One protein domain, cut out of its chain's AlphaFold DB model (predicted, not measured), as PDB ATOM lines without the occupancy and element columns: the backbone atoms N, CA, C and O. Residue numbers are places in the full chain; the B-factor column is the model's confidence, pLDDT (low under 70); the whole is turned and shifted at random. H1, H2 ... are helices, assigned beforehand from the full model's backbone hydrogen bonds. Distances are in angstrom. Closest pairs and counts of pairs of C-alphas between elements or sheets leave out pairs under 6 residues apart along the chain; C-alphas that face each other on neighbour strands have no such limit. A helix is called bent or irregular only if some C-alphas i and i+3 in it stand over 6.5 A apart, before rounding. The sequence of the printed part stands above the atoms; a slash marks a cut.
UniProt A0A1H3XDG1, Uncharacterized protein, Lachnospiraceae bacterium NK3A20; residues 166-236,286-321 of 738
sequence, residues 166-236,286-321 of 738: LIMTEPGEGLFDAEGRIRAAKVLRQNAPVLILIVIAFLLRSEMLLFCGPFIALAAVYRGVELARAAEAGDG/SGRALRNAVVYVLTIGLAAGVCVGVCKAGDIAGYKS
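This is residues 166 to 236 and 286 to 321 of the 738 residues of an uncharacterized protein of Lachnospiraceae bacterium NK3A20 (UniProt A0A1H3XDG1). Picture a slim up-and-down bundle of three helices: the two long helices H3 and H4 run opposite ways side by side over part of their length, and the shorter H2 folds back from H3 as a helical hairpin and packs slantwise on H4. The short H1 crosses H4 at a steep angle, and the end of H4 with the residues after it, 316 to 321, sticks out at one end. The printed part has 107 residues with four named helices, H1, H2, H3 and H4 in chain order, and no named strand; the class is all helix. It is only just compact, close to loose, with a radius of gyration of the C-alphas of 15.6 A, and it spans 58 by 23 by 22 A, a rod in outline.

Begin at Leu 166; residues 166 to 183 hold no named element, and H1, residues 184 to 190, comes next. H4, residues 286 to 318, is the hub, touching three helices. With its residues 295 to 303 alone it touches H1, closest at the C-alphas of Ala 184 and Thr 299, 6.1 A apart; they run the same way at a steep tilt of 69.9 degrees, only just short of about perpendicular. H2, residues 192 to 204, meets H1 only through their link. H2 touches H4 at a steep tilt of 38 degrees, the same way, closest at the C-alphas of Leu 195 and Ala 304, 6.0 A apart. H3, residues 206 to 232, forms a hairpin with H2, opposite ways at a shallow tilt of 14 degrees, closest at the C-alphas of Phe 202 and Leu 209, 5.7 A apart. H3 touches residues 286 to 301 of H4, opposite ways at a shallow tilt of 25 degrees, closest at the C-alphas of Gly 224 and Ala 293, 4.2 A apart. H1 and H3 are apart. In H1, H2 and H4 every O i to N i+4 pair is within hydrogen-bond range; in H3 it is 21 of 23.

Find C-alpha 184 at (-42.544, -7.083, -16.263), where H1 begins. H2 runs from Ala 192 to Leu 204, 18.4 A. H3 runs 37.6 A from Ser 206, C-alpha at (-37.430, -2.988, -41.320), to Glu 232; it has a kink of 41 degrees near residue 213 and is irregular, with C-alphas 211 and 214 7.1 A apart. H4 runs 48.3 A from Ser 286 to C-alpha 318 at (-35.319, -17.648, -46.289).

The C-alphas of Gly 234 and Ser 321, the two farthest apart, are 58.6 A apart. The links H1 to H2 and H2 to H3 are tight. The link H3 to H4 lies across the cut: residues 237 to 285 are not printed, and C-alphas 236 and 286 are 16.1 A apart. Mean pLDDT of the printed part is 89.8; residues 232 to 236 and 286 are under 70.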
ATOM      1  N   LEU A 166     -50.924   3.703 -28.260       96.38
ATOM      2  CA  LEU A 166     -51.252   2.644 -27.303       96.38
ATOM      3  C   LEU A 166     -50.296   2.611 -26.102       96.38
ATOM      4  O   LEU A 166     -50.769   2.431 -24.980       96.38
ATOM      5  N   ILE A 167     -48.994   2.833 -26.315       95.62
ATOM      6  CA  ILE A 167     -48.008   2.973 -25.229       95.62
ATOM      7  C   ILE A 167     -48.353   4.194 -24.375       95.62
ATOM      8  O   ILE A 167     -48.433   4.106 -23.151       95.62
ATOM      9  N   MET A 168     -48.585   5.339 -25.017       92.00
ATOM     10  CA  MET A 168     -48.831   6.616 -24.344       92.00
ATOM     11  C   MET A 168     -50.090   6.607 -23.476       92.00
ATOM     12  O   MET A 168     -50.164   7.315 -22.471       92.00
ATOM     13  N   THR A 169     -51.056   5.768 -23.839       89.62
ATOM     14  CA  THR A 169     -52.359   5.658 -23.181       89.62
ATOM     15  C   THR A 169     -52.531   4.380 -22.354       89.62
ATOM     16  O   THR A 169     -53.649   4.051 -21.942       89.62
ATOM     17  N   GLU A 170     -51.447   3.647 -22.080       86.25
ATOM     18  CA  GLU A 170     -51.501   2.416 -21.290       86.25
ATOM     19  C   GLU A 170     -52.080   2.695 -19.889       86.25
ATOM     20  O   GLU A 170     -51.541   3.521 -19.161       86.25
ATOM     21  N   PRO A 171     -53.133   2.000 -19.428       76.25
ATOM     22  CA  PRO A 171     -53.854   2.376 -18.207       76.25
ATOM     23  C   PRO A 171     -53.053   2.193 -16.906       76.25
ATOM     24  O   PRO A 171     -53.422   2.751 -15.877       76.25
ATOM     25  N   GLY A 172     -51.969   1.413 -16.911       76.44
ATOM     26  CA  GLY A 172     -51.119   1.197 -15.735       76.44
ATOM     27  C   GLY A 172     -51.705   0.282 -14.653       76.44
ATOM     28  O   GLY A 172     -51.073   0.025 -13.624       76.44
ATOM     29  N   GLU A 173     -52.920  -0.229 -14.867       79.88
ATOM     30  CA  GLU A 173     -53.706  -0.930 -13.856       79.88
ATOM     31  C   GLU A 173     -52.992  -2.171 -13.323       79.88
ATOM     32  O   GLU A 173     -52.738  -3.151 -14.031       79.88
ATOM     33  N   GLY A 174     -52.689  -2.137 -12.025       80.56
ATOM     34  CA  GLY A 174     -51.980  -3.178 -11.294       80.56
ATOM     35  C   GLY A 174     -50.622  -3.545 -11.891       80.56
ATOM     36  O   GLY A 174     -50.215  -4.693 -11.737       80.56
ATOM     37  N   LEU A 175     -49.936  -2.644 -12.594       86.19
ATOM     38  CA  LEU A 175     -48.556  -2.881 -13.032       86.19
ATOM     39  C   LEU A 175     -47.603  -3.075 -11.849       86.19
ATOM     40  O   LEU A 175     -46.631  -3.812 -11.971       86.19
ATOM     41  N   PHE A 176     -47.906  -2.467 -10.705       86.00
ATOM     42  CA  PHE A 176     -47.064  -2.503  -9.518       86.00
ATOM     43  C   PHE A 176     -47.410  -3.689  -8.598       86.00
ATOM     44  O   PHE A 176     -48.570  -4.111  -8.527       86.00
ATOM     45  N   ASP A 177     -46.398  -4.265  -7.949       84.81
ATOM     46  CA  ASP A 177     -46.544  -5.223  -6.846       84.81
ATOM     47  C   ASP A 177     -46.800  -4.511  -5.501       84.81
ATOM     48  O   ASP A 177     -46.868  -3.281  -5.440       84.81
ATOM     49  N   ALA A 178     -46.961  -5.286  -4.422       80.69
ATOM     50  CA  ALA A 178     -47.201  -4.752  -3.078       80.69
ATOM     51  C   ALA A 178     -46.033  -3.891  -2.559       80.69
ATOM     52  O   ALA A 178     -46.226  -3.018  -1.717       80.69
ATOM     53  N   GLU A 179     -44.825  -4.087  -3.095       80.25
ATOM     54  CA  GLU A 179     -43.637  -3.296  -2.773       80.25
ATOM     55  C   GLU A 179     -43.460  -2.070  -3.697       80.25
ATOM     56  O   GLU A 179     -42.471  -1.329  -3.581       80.25
ATOM     57  N   GLY A 180     -44.403  -1.831  -4.614       78.38
ATOM     58  CA  GLY A 180     -44.382  -0.717  -5.561       78.38
ATOM     59  C   GLY A 180     -43.372  -0.884  -6.701       78.38
ATOM     60  O   GLY A 180     -42.862   0.113  -7.219       78.38
ATOM     61  N   ARG A 181     -43.026  -2.118  -7.084       86.50
ATOM     62  CA  ARG A 181     -42.152  -2.449  -8.225       86.50
ATOM     63  C   ARG A 181     -42.977  -2.859  -9.436       86.50
ATOM     64  O   ARG A 181     -43.999  -3.523  -9.298       86.50
ATOM     65  N   ILE A 182     -42.519  -2.500 -10.634       89.12
ATOM     66  CA  ILE A 182     -43.186  -2.903 -11.879       89.12
ATOM     67  C   ILE A 182     -43.043  -4.409 -12.121       89.12
ATOM     68  O   ILE A 182     -41.948  -4.968 -12.071       89.12
ATOM     69  N   ARG A 183     -44.164  -5.051 -12.459       90.94
ATOM     70  CA  ARG A 183     -44.242  -6.450 -12.879       90.94
ATOM     71  C   ARG A 183     -44.071  -6.554 -14.391       90.94
ATOM     72  O   ARG A 183     -45.031  -6.349 -15.135       90.94
ATOM     73  N   ALA A 184     -42.878  -6.946 -14.841       91.69
ATOM     74  CA  ALA A 184     -42.544  -7.083 -16.263       91.69
ATOM     75  C   ALA A 184     -43.558  -7.944 -17.043       91.69
ATOM     76  O   ALA A 184     -44.046  -7.533 -18.090       91.69
ATOM     77  N   ALA A 185     -43.984  -9.085 -16.488       92.06
ATOM     78  CA  ALA A 185     -44.991  -9.944 -17.120       92.06
ATOM     79  C   ALA A 185     -46.323  -9.219 -17.400       92.06
ATOM     80  O   ALA A 185     -46.999  -9.508 -18.388       92.06
ATOM     81  N   LYS A 186     -46.708  -8.260 -16.547       91.62
ATOM     82  CA  LYS A 186     -47.930  -7.481 -16.753       91.62
ATOM     83  C   LYS A 186     -47.744  -6.386 -17.799       91.62
ATOM     84  O   LYS A 186     -48.652  -6.205 -18.601       91.62
ATOM     85  N   VAL A 187     -46.574  -5.742 -17.830       93.19
ATOM     86  CA  VAL A 187     -46.191  -4.805 -18.903       93.19
ATOM     87  C   VAL A 187     -46.286  -5.502 -20.259       93.19
ATOM     88  O   VAL A 187     -46.965  -5.004 -21.152       93.19
ATOM     89  N   LEU A 188     -45.699  -6.697 -20.391       94.31
ATOM     90  CA  LEU A 188     -45.752  -7.478 -21.631       94.31
ATOM     91  C   LEU A 188     -47.185  -7.834 -22.026       94.31
ATOM     92  O   LEU A 188     -47.564  -7.679 -23.180       94.31
ATOM     93  N   ARG A 189     -48.010  -8.268 -21.069       93.00
ATOM     94  CA  ARG A 189     -49.409  -8.615 -21.348       93.00
ATOM     95  C   ARG A 189     -50.239  -7.403 -21.780       93.00
ATOM     96  O   ARG A 189     -51.079  -7.544 -22.664       93.00
ATOM     97  N   GLN A 190     -50.041  -6.242 -21.155       90.00
ATOM     98  CA  GLN A 190     -50.774  -5.015 -21.495       90.00
ATOM     99  C   GLN A 190     -50.309  -4.416 -22.830       90.00
ATOM    100  O   GLN A 190     -51.139  -3.890 -23.571       90.00
ATOM    101  N   ASN A 191     -49.028  -4.581 -23.174       93.88
ATOM    102  CA  ASN A 191     -48.430  -4.108 -24.425       93.88
ATOM    103  C   ASN A 191     -48.310  -5.202 -25.500       93.88
ATOM    104  O   ASN A 191     -47.650  -4.995 -26.511       93.88
ATOM    105  N   ALA A 192     -48.974  -6.351 -25.347       95.19
ATOM    106  CA  ALA A 192     -48.956  -7.397 -26.370       95.19
ATOM    107  C   ALA A 192     -49.436  -6.896 -27.753       95.19
ATOM    108  O   ALA A 192     -48.761  -7.190 -28.737       95.19
ATOM    109  N   PRO A 193     -50.509  -6.075 -27.867       95.75
ATOM    110  CA  PRO A 193     -50.884  -5.479 -29.151       95.75
ATOM    111  C   PRO A 193     -49.788  -4.585 -29.742       95.75
ATOM    112  O   PRO A 193     -49.558  -4.622 -30.943       95.75
ATOM    113  N   VAL A 194     -49.076  -3.825 -28.903       97.44
ATOM    114  CA  VAL A 194     -47.953  -2.969 -29.326       97.44
ATOM    115  C   VAL A 194     -46.828  -3.821 -29.913       97.44
ATOM    116  O   VAL A 194     -46.333  -3.512 -30.991       97.44
ATOM    117  N   LEU A 195     -46.459  -4.918 -29.246       97.75
ATOM    118  CA  LEU A 195     -45.420  -5.830 -29.734       97.75
ATOM    119  C   LEU A 195     -45.813  -6.483 -31.067       97.75
ATOM    120  O   LEU A 195     -44.972  -6.592 -31.951       97.75
ATOM    121  N   ILE A 196     -47.084  -6.858 -31.243       98.00
ATOM    122  CA  ILE A 196     -47.589  -7.402 -32.514       98.00
ATOM    123  C   ILE A 196     -47.493  -6.357 -33.634       98.00
ATOM    124  O   ILE A 196     -47.015  -6.682 -34.717       98.00
ATOM    125  N   LEU A 197     -47.896  -5.107 -33.374       98.50
ATOM    126  CA  LEU A 197     -47.782  -4.017 -34.351       98.50
ATOM    127  C   LEU A 197     -46.324  -3.779 -34.758       98.50
ATOM    128  O   LEU A 197     -46.045  -3.676 -35.946       98.50
ATOM    129  N   ILE A 198     -45.399  -3.753 -33.790       98.25
ATOM    130  CA  ILE A 198     -43.953  -3.625 -34.030       98.25
ATOM    131  C   ILE A 198     -43.442  -4.790 -34.885       98.25
ATOM    132  O   ILE A 198     -42.701  -4.565 -35.833       98.25
ATOM    133  N   VAL A 199     -43.848  -6.028 -34.593       98.44
ATOM    134  CA  VAL A 199     -43.423  -7.206 -35.367       98.44
ATOM    135  C   VAL A 199     -43.923  -7.151 -36.805       98.44
ATOM    136  O   VAL A 199     -43.131  -7.338 -37.724       98.44
ATOM    137  N   ILE A 200     -45.209  -6.866 -37.012       98.50
ATOM    138  CA  ILE A 200     -45.782  -6.772 -38.360       98.50
ATOM    139  C   ILE A 200     -45.121  -5.631 -39.135       98.50
ATOM    140  O   ILE A 200     -44.728  -5.820 -40.282       98.50
ATOM    141  N   ALA A 201     -44.949  -4.472 -38.497       98.44
ATOM    142  CA  ALA A 201     -44.265  -3.331 -39.084       98.44
ATOM    143  C   ALA A 201     -42.819  -3.668 -39.487       98.44
ATOM    144  O   ALA A 201     -42.394  -3.311 -40.582       98.44
ATOM    145  N   PHE A 202     -42.087  -4.399 -38.638       98.38
ATOM    146  CA  PHE A 202     -40.710  -4.808 -38.919       98.38
ATOM    147  C   PHE A 202     -40.636  -5.781 -40.092       98.38
ATOM    148  O   PHE A 202     -39.762  -5.652 -40.938       98.38
ATOM    149  N   LEU A 203     -41.558  -6.745 -40.137       98.38
ATOM    150  CA  LEU A 203     -41.633  -7.717 -41.219       98.38
ATOM    151  C   LEU A 203     -42.021  -7.075 -42.555       98.38
ATOM    152  O   LEU A 203     -41.557  -7.522 -43.600       98.38
ATOM    153  N   LEU A 204     -42.870  -6.046 -42.518       97.50
ATOM    154  CA  LEU A 204     -43.304  -5.327 -43.710       97.50
ATOM    155  C   LEU A 204     -42.185  -4.433 -44.262       97.50
ATOM    156  O   LEU A 204     -41.898  -4.502 -45.454       97.50
ATOM    157  N   ARG A 205     -41.546  -3.621 -43.407       96.38
ATOM    158  CA  ARG A 205     -40.376  -2.809 -43.778       96.38
ATOM    159  C   ARG A 205     -39.503  -2.470 -42.567       96.38
ATOM    160  O   ARG A 205     -39.836  -1.583 -41.772       96.38
ATOM    161  N   SER A 206     -38.349  -3.126 -42.456       96.06
ATOM    162  CA  SER A 206     -37.430  -2.988 -41.320       96.06
ATOM    163  C   SER A 206     -36.863  -1.582 -41.158       96.06
ATOM    164  O   SER A 206     -36.888  -1.034 -40.055       96.06
ATOM    165  N   GLU A 207     -36.388  -0.970 -42.244       93.19
ATOM    166  CA  GLU A 207     -35.704   0.332 -42.220       93.19
ATOM    167  C   GLU A 207     -36.660   1.413 -41.725       93.19
ATOM    168  O   GLU A 207     -36.283   2.273 -40.931       93.19
ATOM    169  N   MET A 208     -37.923   1.330 -42.150       95.31
ATOM    170  CA  MET A 208     -38.938   2.307 -41.786       95.31
ATOM    171  C   MET A 208     -39.351   2.190 -40.319       95.31
ATOM    172  O   MET A 208     -39.472   3.205 -39.631       95.31
ATOM    173  N   LEU A 209     -39.500   0.970 -39.791       97.38
ATOM    174  CA  LEU A 209     -39.775   0.808 -38.364       97.38
ATOM    175  C   LEU A 209     -38.603   1.308 -37.513       97.38
ATOM    176  O   LEU A 209     -38.827   1.983 -36.507       97.38
ATOM    177  N   LEU A 210     -37.364   0.988 -37.901       95.94
ATOM    178  CA  LEU A 210     -36.170   1.460 -37.200       95.94
ATOM    179  C   LEU A 210     -36.078   2.991 -37.234       95.94
ATOM    180  O   LEU A 210     -35.760   3.603 -36.214       95.94
ATOM    181  N   PHE A 211     -36.450   3.608 -38.357       95.88
ATOM    182  CA  PHE A 211     -36.528   5.059 -38.502       95.88
ATOM    183  C   PHE A 211     -37.600   5.696 -37.596       95.88
ATOM    184  O   PHE A 211     -37.356   6.745 -36.999       95.88
ATOM    185  N   CYS A 212     -38.750   5.041 -37.399       97.50
ATOM    186  CA  CYS A 212     -39.773   5.453 -36.424       97.50
ATOM    187  C   CYS A 212     -39.427   5.085 -34.963       97.50
ATOM    188  O   CYS A 212     -40.051   5.595 -34.025       97.50
ATOM    189  N   GLY A 213     -38.431   4.222 -34.745       97.00
ATOM    190  CA  GLY A 213     -38.014   3.701 -33.441       97.00
ATOM    191  C   GLY A 213     -37.773   4.762 -32.358       97.00
ATOM    192  O   GLY A 213     -38.256   4.576 -31.237       97.00
ATOM    193  N   PRO A 214     -37.113   5.903 -32.650       97.81
ATOM    194  CA  PRO A 214     -36.931   6.983 -31.681       97.81
ATOM    195  C   PRO A 214     -38.243   7.531 -31.096       97.81
ATOM    196  O   PRO A 214     -38.294   7.823 -29.901       97.81
ATOM    197  N   PHE A 215     -39.326   7.609 -31.879       98.44
ATOM    198  CA  PHE A 215     -40.636   8.052 -31.380       98.44
ATOM    199  C   PHE A 215     -41.280   7.008 -30.461       98.44
ATOM    200  O   PHE A 215     -41.813   7.359 -29.406       98.44
ATOM    201  N   ILE A 216     -41.185   5.720 -30.817       98.25
ATOM    202  CA  ILE A 216     -41.661   4.604 -29.982       98.25
ATOM    203  C   ILE A 216     -40.906   4.586 -28.645       98.25
ATOM    204  O   ILE A 216     -41.514   4.465 -27.577       98.25
ATOM    205  N   ALA A 217     -39.582   4.760 -28.688       97.00
ATOM    206  CA  ALA A 217     -38.745   4.834 -27.498       97.00
ATOM    207  C   ALA A 217     -39.112   6.043 -26.624       97.00
ATOM    208  O   ALA A 217     -39.280   5.893 -25.412       97.00
ATOM    209  N   LEU A 218     -39.304   7.222 -27.226       96.62
ATOM    210  CA  LEU A 218     -39.714   8.433 -26.511       96.62
ATOM    211  C   LEU A 218     -41.080   8.258 -25.829       96.62
ATOM    212  O   LEU A 218     -41.227   8.607 -24.655       96.62
ATOM    213  N   ALA A 219     -42.048   7.653 -26.521       96.00
ATOM    214  CA  ALA A 219     -43.355   7.310 -25.966       96.00
ATOM    215  C   ALA A 219     -43.236   6.372 -24.751       96.00
ATOM    216  O   ALA A 219     -43.852   6.616 -23.707       96.00
ATOM    217  N   ALA A 220     -42.398   5.333 -24.846       95.88
ATOM    218  CA  ALA A 220     -42.160   4.390 -23.754       95.88
ATOM    219  C   ALA A 220     -41.464   5.048 -22.553       95.88
ATOM    220  O   ALA A 220     -41.863   4.807 -21.411       95.88
ATOM    221  N   VAL A 221     -40.463   5.903 -22.793       95.06
ATOM    222  CA  VAL A 221     -39.773   6.668 -21.741       95.06
ATOM    223  C   VAL A 221     -40.754   7.586 -21.028       95.06
ATOM    224  O   VAL A 221     -40.833   7.560 -19.798       95.06
ATOM    225  N   TYR A 222     -41.538   8.356 -21.782       90.56
ATOM    226  CA  TYR A 222     -42.512   9.268 -21.201       90.56
ATOM    227  C   TYR A 222     -43.541   8.508 -20.355       90.56
ATOM    228  O   TYR A 222     -43.749   8.852 -19.186       90.56
ATOM    229  N   ARG A 223     -44.141   7.435 -20.900       89.62
ATOM    230  CA  ARG A 223     -45.131   6.632 -20.168       89.62
ATOM    231  C   ARG A 223     -44.529   5.978 -18.927       89.62
ATOM    232  O   ARG A 223     -45.127   6.052 -17.855       89.62
ATOM    233  N   GLY A 224     -43.340   5.389 -19.041       90.44
ATOM    234  CA  GLY A 224     -42.653   4.750 -17.919       90.44
ATOM    235  C   GLY A 224     -42.376   5.728 -16.778       90.44
ATOM    236  O   GLY A 224     -42.630   5.416 -15.613       90.44
ATOM    237  N   VAL A 225     -41.921   6.939 -17.110       88.31
ATOM    238  CA  VAL A 225     -41.697   8.023 -16.145       88.31
ATOM    239  C   VAL A 225     -43.009   8.471 -15.487       88.31
ATOM    240  O   VAL A 225     -43.037   8.721 -14.279       88.31
ATOM    241  N   GLU A 226     -44.103   8.557 -16.243       82.44
ATOM    242  CA  GLU A 226     -45.419   8.909 -15.705       82.44
ATOM    243  C   GLU A 226     -45.946   7.850 -14.730       82.44
ATOM    244  O   GLU A 226     -46.276   8.174 -13.588       82.44
ATOM    245  N   LEU A 227     -45.968   6.584 -15.148       83.19
ATOM    246  CA  LEU A 227     -46.426   5.462 -14.329       83.19
ATOM    247  C   LEU A 227     -45.623   5.349 -13.033       83.19
ATOM    248  O   LEU A 227     -46.182   5.160 -11.952       83.19
ATOM    249  N   ALA A 228     -44.303   5.492 -13.130       82.19
ATOM    250  CA  ALA A 228     -43.417   5.395 -11.986       82.19
ATOM    251  C   ALA A 228     -43.673   6.490 -10.939       82.19
ATOM    252  O   ALA A 228     -43.609   6.221  -9.738       82.19
ATOM    253  N   ARG A 229     -44.019   7.706 -11.377       76.88
ATOM    254  CA  ARG A 229     -44.423   8.798 -10.478       76.88
ATOM    255  C   ARG A 229     -45.774   8.558  -9.840       76.88
ATOM    256  O   ARG A 229     -45.941   8.860  -8.662       76.88
ATOM    257  N   ALA A 230     -46.709   8.020 -10.616       70.00
ATOM    258  CA  ALA A 230     -48.023   7.646 -10.125       70.00
ATOM    259  C   ALA A 230     -47.881   6.661  -8.942       70.00
ATOM    260  O   ALA A 230     -48.509   6.833  -7.905       70.00
ATOM    261  N   ALA A 231     -46.947   5.707  -9.026       70.44
ATOM    262  CA  ALA A 231     -46.640   4.804  -7.916       70.44
ATOM    263  C   ALA A 231     -45.955   5.485  -6.708       70.44
ATOM    264  O   ALA A 231     -46.223   5.121  -5.563       70.44
ATOM    265  N   GLU A 232     -45.070   6.468  -6.923       68.94
ATOM    266  CA  GLU A 232     -44.381   7.188  -5.834       68.94
ATOM    267  C   GLU A 232     -45.291   8.093  -5.003       68.94
ATOM    268  O   GLU A 232     -45.023   8.296  -3.815       68.94
ATOM    269  N   ALA A 233     -46.348   8.636  -5.609       60.81
ATOM    270  CA  ALA A 233     -47.293   9.529  -4.945       60.81
ATOM    271  C   ALA A 233     -48.108   8.842  -3.823       60.81
ATOM    272  O   ALA A 233     -48.914   9.499  -3.172       60.81
ATOM    273  N   GLY A 234     -47.884   7.546  -3.550       49.75
ATOM    274  CA  GLY A 234     -48.650   6.781  -2.558       49.75
ATOM    275  C   GLY A 234     -50.029   6.365  -3.068       49.75
ATOM    276  O   GLY A 234     -50.854   5.853  -2.318       49.75
ATOM    277  N   ASP A 235     -50.257   6.514  -4.366       39.88
ATOM    278  CA  ASP A 235     -51.505   6.188  -5.042       39.88
ATOM    279  C   ASP A 235     -51.736   4.692  -5.289       39.88
ATOM    280  O   ASP A 235     -52.599   4.278  -6.063       39.88
ATOM    281  N   GLY A 236     -50.985   3.870  -4.565       38.78
ATOM    282  CA  GLY A 236     -51.205   2.445  -4.412       38.78
ATOM    283  C   GLY A 236     -51.323   2.070  -2.940       38.78
ATOM    284  O   GLY A 236     -50.498   1.301  -2.473       38.78
ATOM    285  N   SER A 286     -37.204   9.007  -4.882       59.53
ATOM    286  CA  SER A 286     -36.755   9.321  -6.256       59.53
ATOM    287  C   SER A 286     -35.996   8.193  -6.989       59.53
ATOM    288  O   SER A 286     -36.186   7.974  -8.186       59.53
ATOM    289  N   GLY A 287     -35.163   7.415  -6.286       73.12
ATOM    290  CA  GLY A 287     -34.449   6.281  -6.886       73.12
ATOM    291  C   GLY A 287     -35.376   5.125  -7.282       73.12
ATOM    292  O   GLY A 287     -35.029   4.308  -8.137       73.12
ATOM    293  N   ARG A 288     -36.574   5.052  -6.686       79.38
ATOM    294  CA  ARG A 288     -37.574   4.021  -6.971       79.38
ATOM    295  C   ARG A 288     -38.358   4.315  -8.248       79.38
ATOM    296  O   ARG A 288     -38.501   3.380  -9.039       79.38
ATOM    297  N   ALA A 289     -38.825   5.549  -8.491       81.12
ATOM    298  CA  ALA A 289     -39.485   5.853  -9.765       81.12
ATOM    299  C   ALA A 289     -38.531   5.693 -10.934       81.12
ATOM    300  O   ALA A 289     -38.909   5.080 -11.927       81.12
ATOM    301  N   LEU A 290     -37.296   6.189 -10.819       86.94
ATOM    302  CA  LEU A 290     -36.332   6.043 -11.904       86.94
ATOM    303  C   LEU A 290     -36.124   4.565 -12.254       86.94
ATOM    304  O   LEU A 290     -36.237   4.188 -13.417       86.94
ATOM    305  N   ARG A 291     -35.926   3.707 -11.244       89.75
ATOM    306  CA  ARG A 291     -35.825   2.255 -11.447       89.75
ATOM    307  C   ARG A 291     -37.062   1.688 -12.143       89.75
ATOM    308  O   ARG A 291     -36.922   0.907 -13.074       89.75
ATOM    309  N   ASN A 292     -38.261   2.051 -11.694       90.75
ATOM    310  CA  ASN A 292     -39.501   1.550 -12.285       90.75
ATOM    311  C   ASN A 292     -39.652   2.004 -13.747       90.75
ATOM    312  O   ASN A 292     -39.924   1.172 -14.605       90.75
ATOM    313  N   ALA A 293     -39.401   3.279 -14.049       91.56
ATOM    314  CA  ALA A 293     -39.431   3.801 -15.413       91.56
ATOM    315  C   ALA A 293     -38.441   3.056 -16.324       91.56
ATOM    316  O   ALA A 293     -38.812   2.625 -17.413       91.56
ATOM    317  N   VAL A 294     -37.214   2.821 -15.845       94.38
ATOM    318  CA  VAL A 294     -36.197   2.044 -16.568       94.38
ATOM    319  C   VAL A 294     -36.662   0.606 -16.809       94.38
ATOM    320  O   VAL A 294     -36.564   0.121 -17.931       94.38
ATOM    321  N   VAL A 295     -37.218  -0.074 -15.800       93.81
ATOM    322  CA  VAL A 295     -37.734  -1.448 -15.953       93.81
ATOM    323  C   VAL A 295     -38.857  -1.509 -16.989       93.81
ATOM    324  O   VAL A 295     -38.876  -2.438 -17.794       93.81
ATOM    325  N   TYR A 296     -39.768  -0.533 -17.004       94.50
ATOM    326  CA  TYR A 296     -40.833  -0.452 -18.006       94.50
ATOM    327  C   TYR A 296     -40.265  -0.356 -19.429       94.50
ATOM    328  O   TYR A 296     -40.574  -1.197 -20.275       94.50
ATOM    329  N   VAL A 297     -39.373   0.615 -19.658       95.75
ATOM    330  CA  VAL A 297     -38.742   0.855 -20.965       95.75
ATOM    331  C   VAL A 297     -37.943  -0.365 -21.421       95.75
ATOM    332  O   VAL A 297     -38.124  -0.828 -22.543       95.75
ATOM    333  N   LEU A 298     -37.110  -0.930 -20.541       96.25
ATOM    334  CA  LEU A 298     -36.306  -2.109 -20.861       96.25
ATOM    335  C   LEU A 298     -37.171  -3.335 -21.150       96.25
ATOM    336  O   LEU A 298     -36.825  -4.102 -22.037       96.25
ATOM    337  N   THR A 299     -38.294  -3.519 -20.450       96.00
ATOM    338  CA  THR A 299     -39.188  -4.664 -20.692       96.00
ATOM    339  C   THR A 299     -39.769  -4.621 -22.105       96.00
ATOM    340  O   THR A 299     -39.732  -5.631 -22.805       96.00
ATOM    341  N   ILE A 300     -40.277  -3.461 -22.538       95.25
ATOM    342  CA  ILE A 300     -40.810  -3.291 -23.899       95.25
ATOM    343  C   ILE A 300     -39.680  -3.396 -24.928       95.25
ATOM    344  O   ILE A 300     -39.818  -4.134 -25.901       95.25
ATOM    345  N   GLY A 301     -38.555  -2.714 -24.692       95.69
ATOM    346  CA  GLY A 301     -37.412  -2.698 -25.605       95.69
ATOM    347  C   GLY A 301     -36.784  -4.076 -25.821       95.69
ATOM    348  O   GLY A 301     -36.564  -4.467 -26.963       95.69
ATOM    349  N   LEU A 302     -36.553  -4.848 -24.753       97.25
ATOM    350  CA  LEU A 302     -36.026  -6.216 -24.849       97.25
ATOM    351  C   LEU A 302     -37.005  -7.148 -25.561       97.25
ATOM    352  O   LEU A 302     -36.582  -7.922 -26.412       97.25
ATOM    353  N   ALA A 303     -38.301  -7.074 -25.246       96.81
ATOM    354  CA  ALA A 303     -39.294  -7.913 -25.912       96.81
ATOM    355  C   ALA A 303     -39.390  -7.598 -27.409       96.81
ATOM    356  O   ALA A 303     -39.339  -8.516 -28.224       96.81
ATOM    357  N   ALA A 304     -39.450  -6.313 -27.772       95.94
ATOM    358  CA  ALA A 304     -39.411  -5.881 -29.165       95.94
ATOM    359  C   ALA A 304     -38.123  -6.353 -29.861       95.94
ATOM    360  O   ALA A 304     -38.202  -6.942 -30.933       95.94
ATOM    361  N   GLY A 305     -36.959  -6.178 -29.223       96.56
ATOM    362  CA  GLY A 305     -35.665  -6.611 -29.753       96.56
ATOM    363  C   GLY A 305     -35.568  -8.123 -29.975       96.56
ATOM    364  O   GLY A 305     -35.080  -8.554 -31.015       96.56
ATOM    365  N   VAL A 306     -36.089  -8.938 -29.050       97.38
ATOM    366  CA  VAL A 306     -36.159 -10.399 -29.220       97.38
ATOM    367  C   VAL A 306     -37.066 -10.765 -30.393       97.38
ATOM    368  O   VAL A 306     -36.668 -11.561 -31.240       97.38
ATOM    369  N   CYS A 307     -38.262 -10.177 -30.482       95.38
ATOM    370  CA  CYS A 307     -39.181 -10.458 -31.582       95.38
ATOM    371  C   CYS A 307     -38.594 -10.054 -32.946       95.38
ATOM    372  O   CYS A 307     -38.666 -10.833 -33.895       95.38
ATOM    373  N   VAL A 308     -37.964  -8.879 -33.023       95.31
ATOM    374  CA  VAL A 308     -37.239  -8.392 -34.205       95.31
ATOM    375  C   VAL A 308     -36.092  -9.338 -34.576       95.31
ATOM    376  O   VAL A 308     -35.963  -9.715 -35.739       95.31
ATOM    377  N   GLY A 309     -35.311  -9.799 -33.593       97.12
ATOM    378  CA  GLY A 309     -34.229 -10.762 -33.806       97.12
ATOM    379  C   GLY A 309     -34.719 -12.098 -34.374       97.12
ATOM    380  O   GLY A 309     -34.112 -12.627 -35.301       97.12
ATOM    381  N   VAL A 310     -35.852 -12.614 -33.884       97.25
ATOM    382  CA  VAL A 310     -36.486 -13.829 -34.431       97.25
ATOM    383  C   VAL A 310     -36.954 -13.609 -35.872       97.25
ATOM    384  O   VAL A 310     -36.730 -14.470 -36.720       97.25
ATOM    385  N   CYS A 311     -37.558 -12.454 -36.168       96.94
ATOM    386  CA  CYS A 311     -37.983 -12.113 -37.527       96.94
ATOM    387  C   CYS A 311     -36.793 -12.060 -38.490       96.94
ATOM    388  O   CYS A 311     -36.849 -12.677 -39.552       96.94
ATOM    389  N   LYS A 312     -35.692 -11.399 -38.100       97.12
ATOM    390  CA  LYS A 312     -34.486 -11.324 -38.934       97.12
ATOM    391  C   LYS A 312     -33.794 -12.681 -39.086       97.12
ATOM    392  O   LYS A 312     -33.281 -12.979 -40.156       97.12
ATOM    393  N   ALA A 313     -33.818 -13.537 -38.065       97.50
ATOM    394  CA  ALA A 313     -33.316 -14.905 -38.195       97.50
ATOM    395  C   ALA A 313     -34.135 -15.727 -39.208       97.50
ATOM    396  O   ALA A 313     -33.561 -16.481 -39.993       97.50
ATOM    397  N   GLY A 314     -35.463 -15.563 -39.216       97.06
ATOM    398  CA  GLY A 314     -36.338 -16.179 -40.218       97.06
ATOM    399  C   GLY A 314     -36.090 -15.651 -41.633       97.06
ATOM    400  O   GLY A 314     -36.113 -16.426 -42.583       97.06
ATOM    401  N   ASP A 315     -35.800 -14.357 -41.754       97.50
ATOM    402  CA  ASP A 315     -35.402 -13.710 -43.005       97.50
ATOM    403  C   ASP A 315     -34.101 -14.293 -43.574       97.50
ATOM    404  O   ASP A 315     -34.099 -14.851 -44.669       97.50
ATOM    405  N   ILE A 316     -33.036 -14.324 -42.766       96.62
ATOM    406  CA  ILE A 316     -31.745 -14.933 -43.132       96.62
ATOM    407  C   ILE A 316     -31.916 -16.401 -43.555       96.62
ATOM    408  O   ILE A 316     -31.275 -16.873 -44.492       96.62
ATOM    409  N   ALA A 317     -32.795 -17.150 -42.881       96.31
ATOM    410  CA  ALA A 317     -33.074 -18.533 -43.255       96.31
ATOM    411  C   ALA A 317     -33.757 -18.652 -44.634       96.31
ATOM    412  O   ALA A 317     -33.489 -19.616 -45.353       96.31
ATOM    413  N   GLY A 318     -34.609 -17.691 -45.007       95.62
ATOM    414  CA  GLY A 318     -35.319 -17.648 -46.289       95.62
ATOM    415  C   GLY A 318     -34.429 -17.357 -47.503       95.62
ATOM    416  O   GLY A 318     -34.692 -17.894 -48.585       95.62
ATOM    417  N   TYR A 319     -33.360 -16.581 -47.298       96.31
ATOM    418  CA  TYR A 319     -32.409 -16.134 -48.330       96.31
ATOM    419  C   TYR A 319     -31.041 -16.842 -48.275       96.31
ATOM    420  O   TYR A 319     -30.079 -16.413 -48.902       96.31
ATOM    421  N   LYS A 320     -30.938 -17.974 -47.563       95.31
ATOM    422  CA  LYS A 320     -29.666 -18.681 -47.300       95.31
ATOM    423  C   LYS A 320     -28.931 -19.213 -48.547       95.31
ATOM    424  O   LYS A 320     -27.739 -19.510 -48.474       95.31
ATOM    425  N   SER A 321     -29.628 -19.444 -49.655       95.69
ATOM    426  CA  SER A 321     -29.023 -19.977 -50.886       95.69
ATOM    427  C   SER A 321     -28.001 -19.011 -51.480       95.69
ATOM    428  O   SER A 321     -28.212 -17.803 -51.435       95.69
TER     429      SER A 321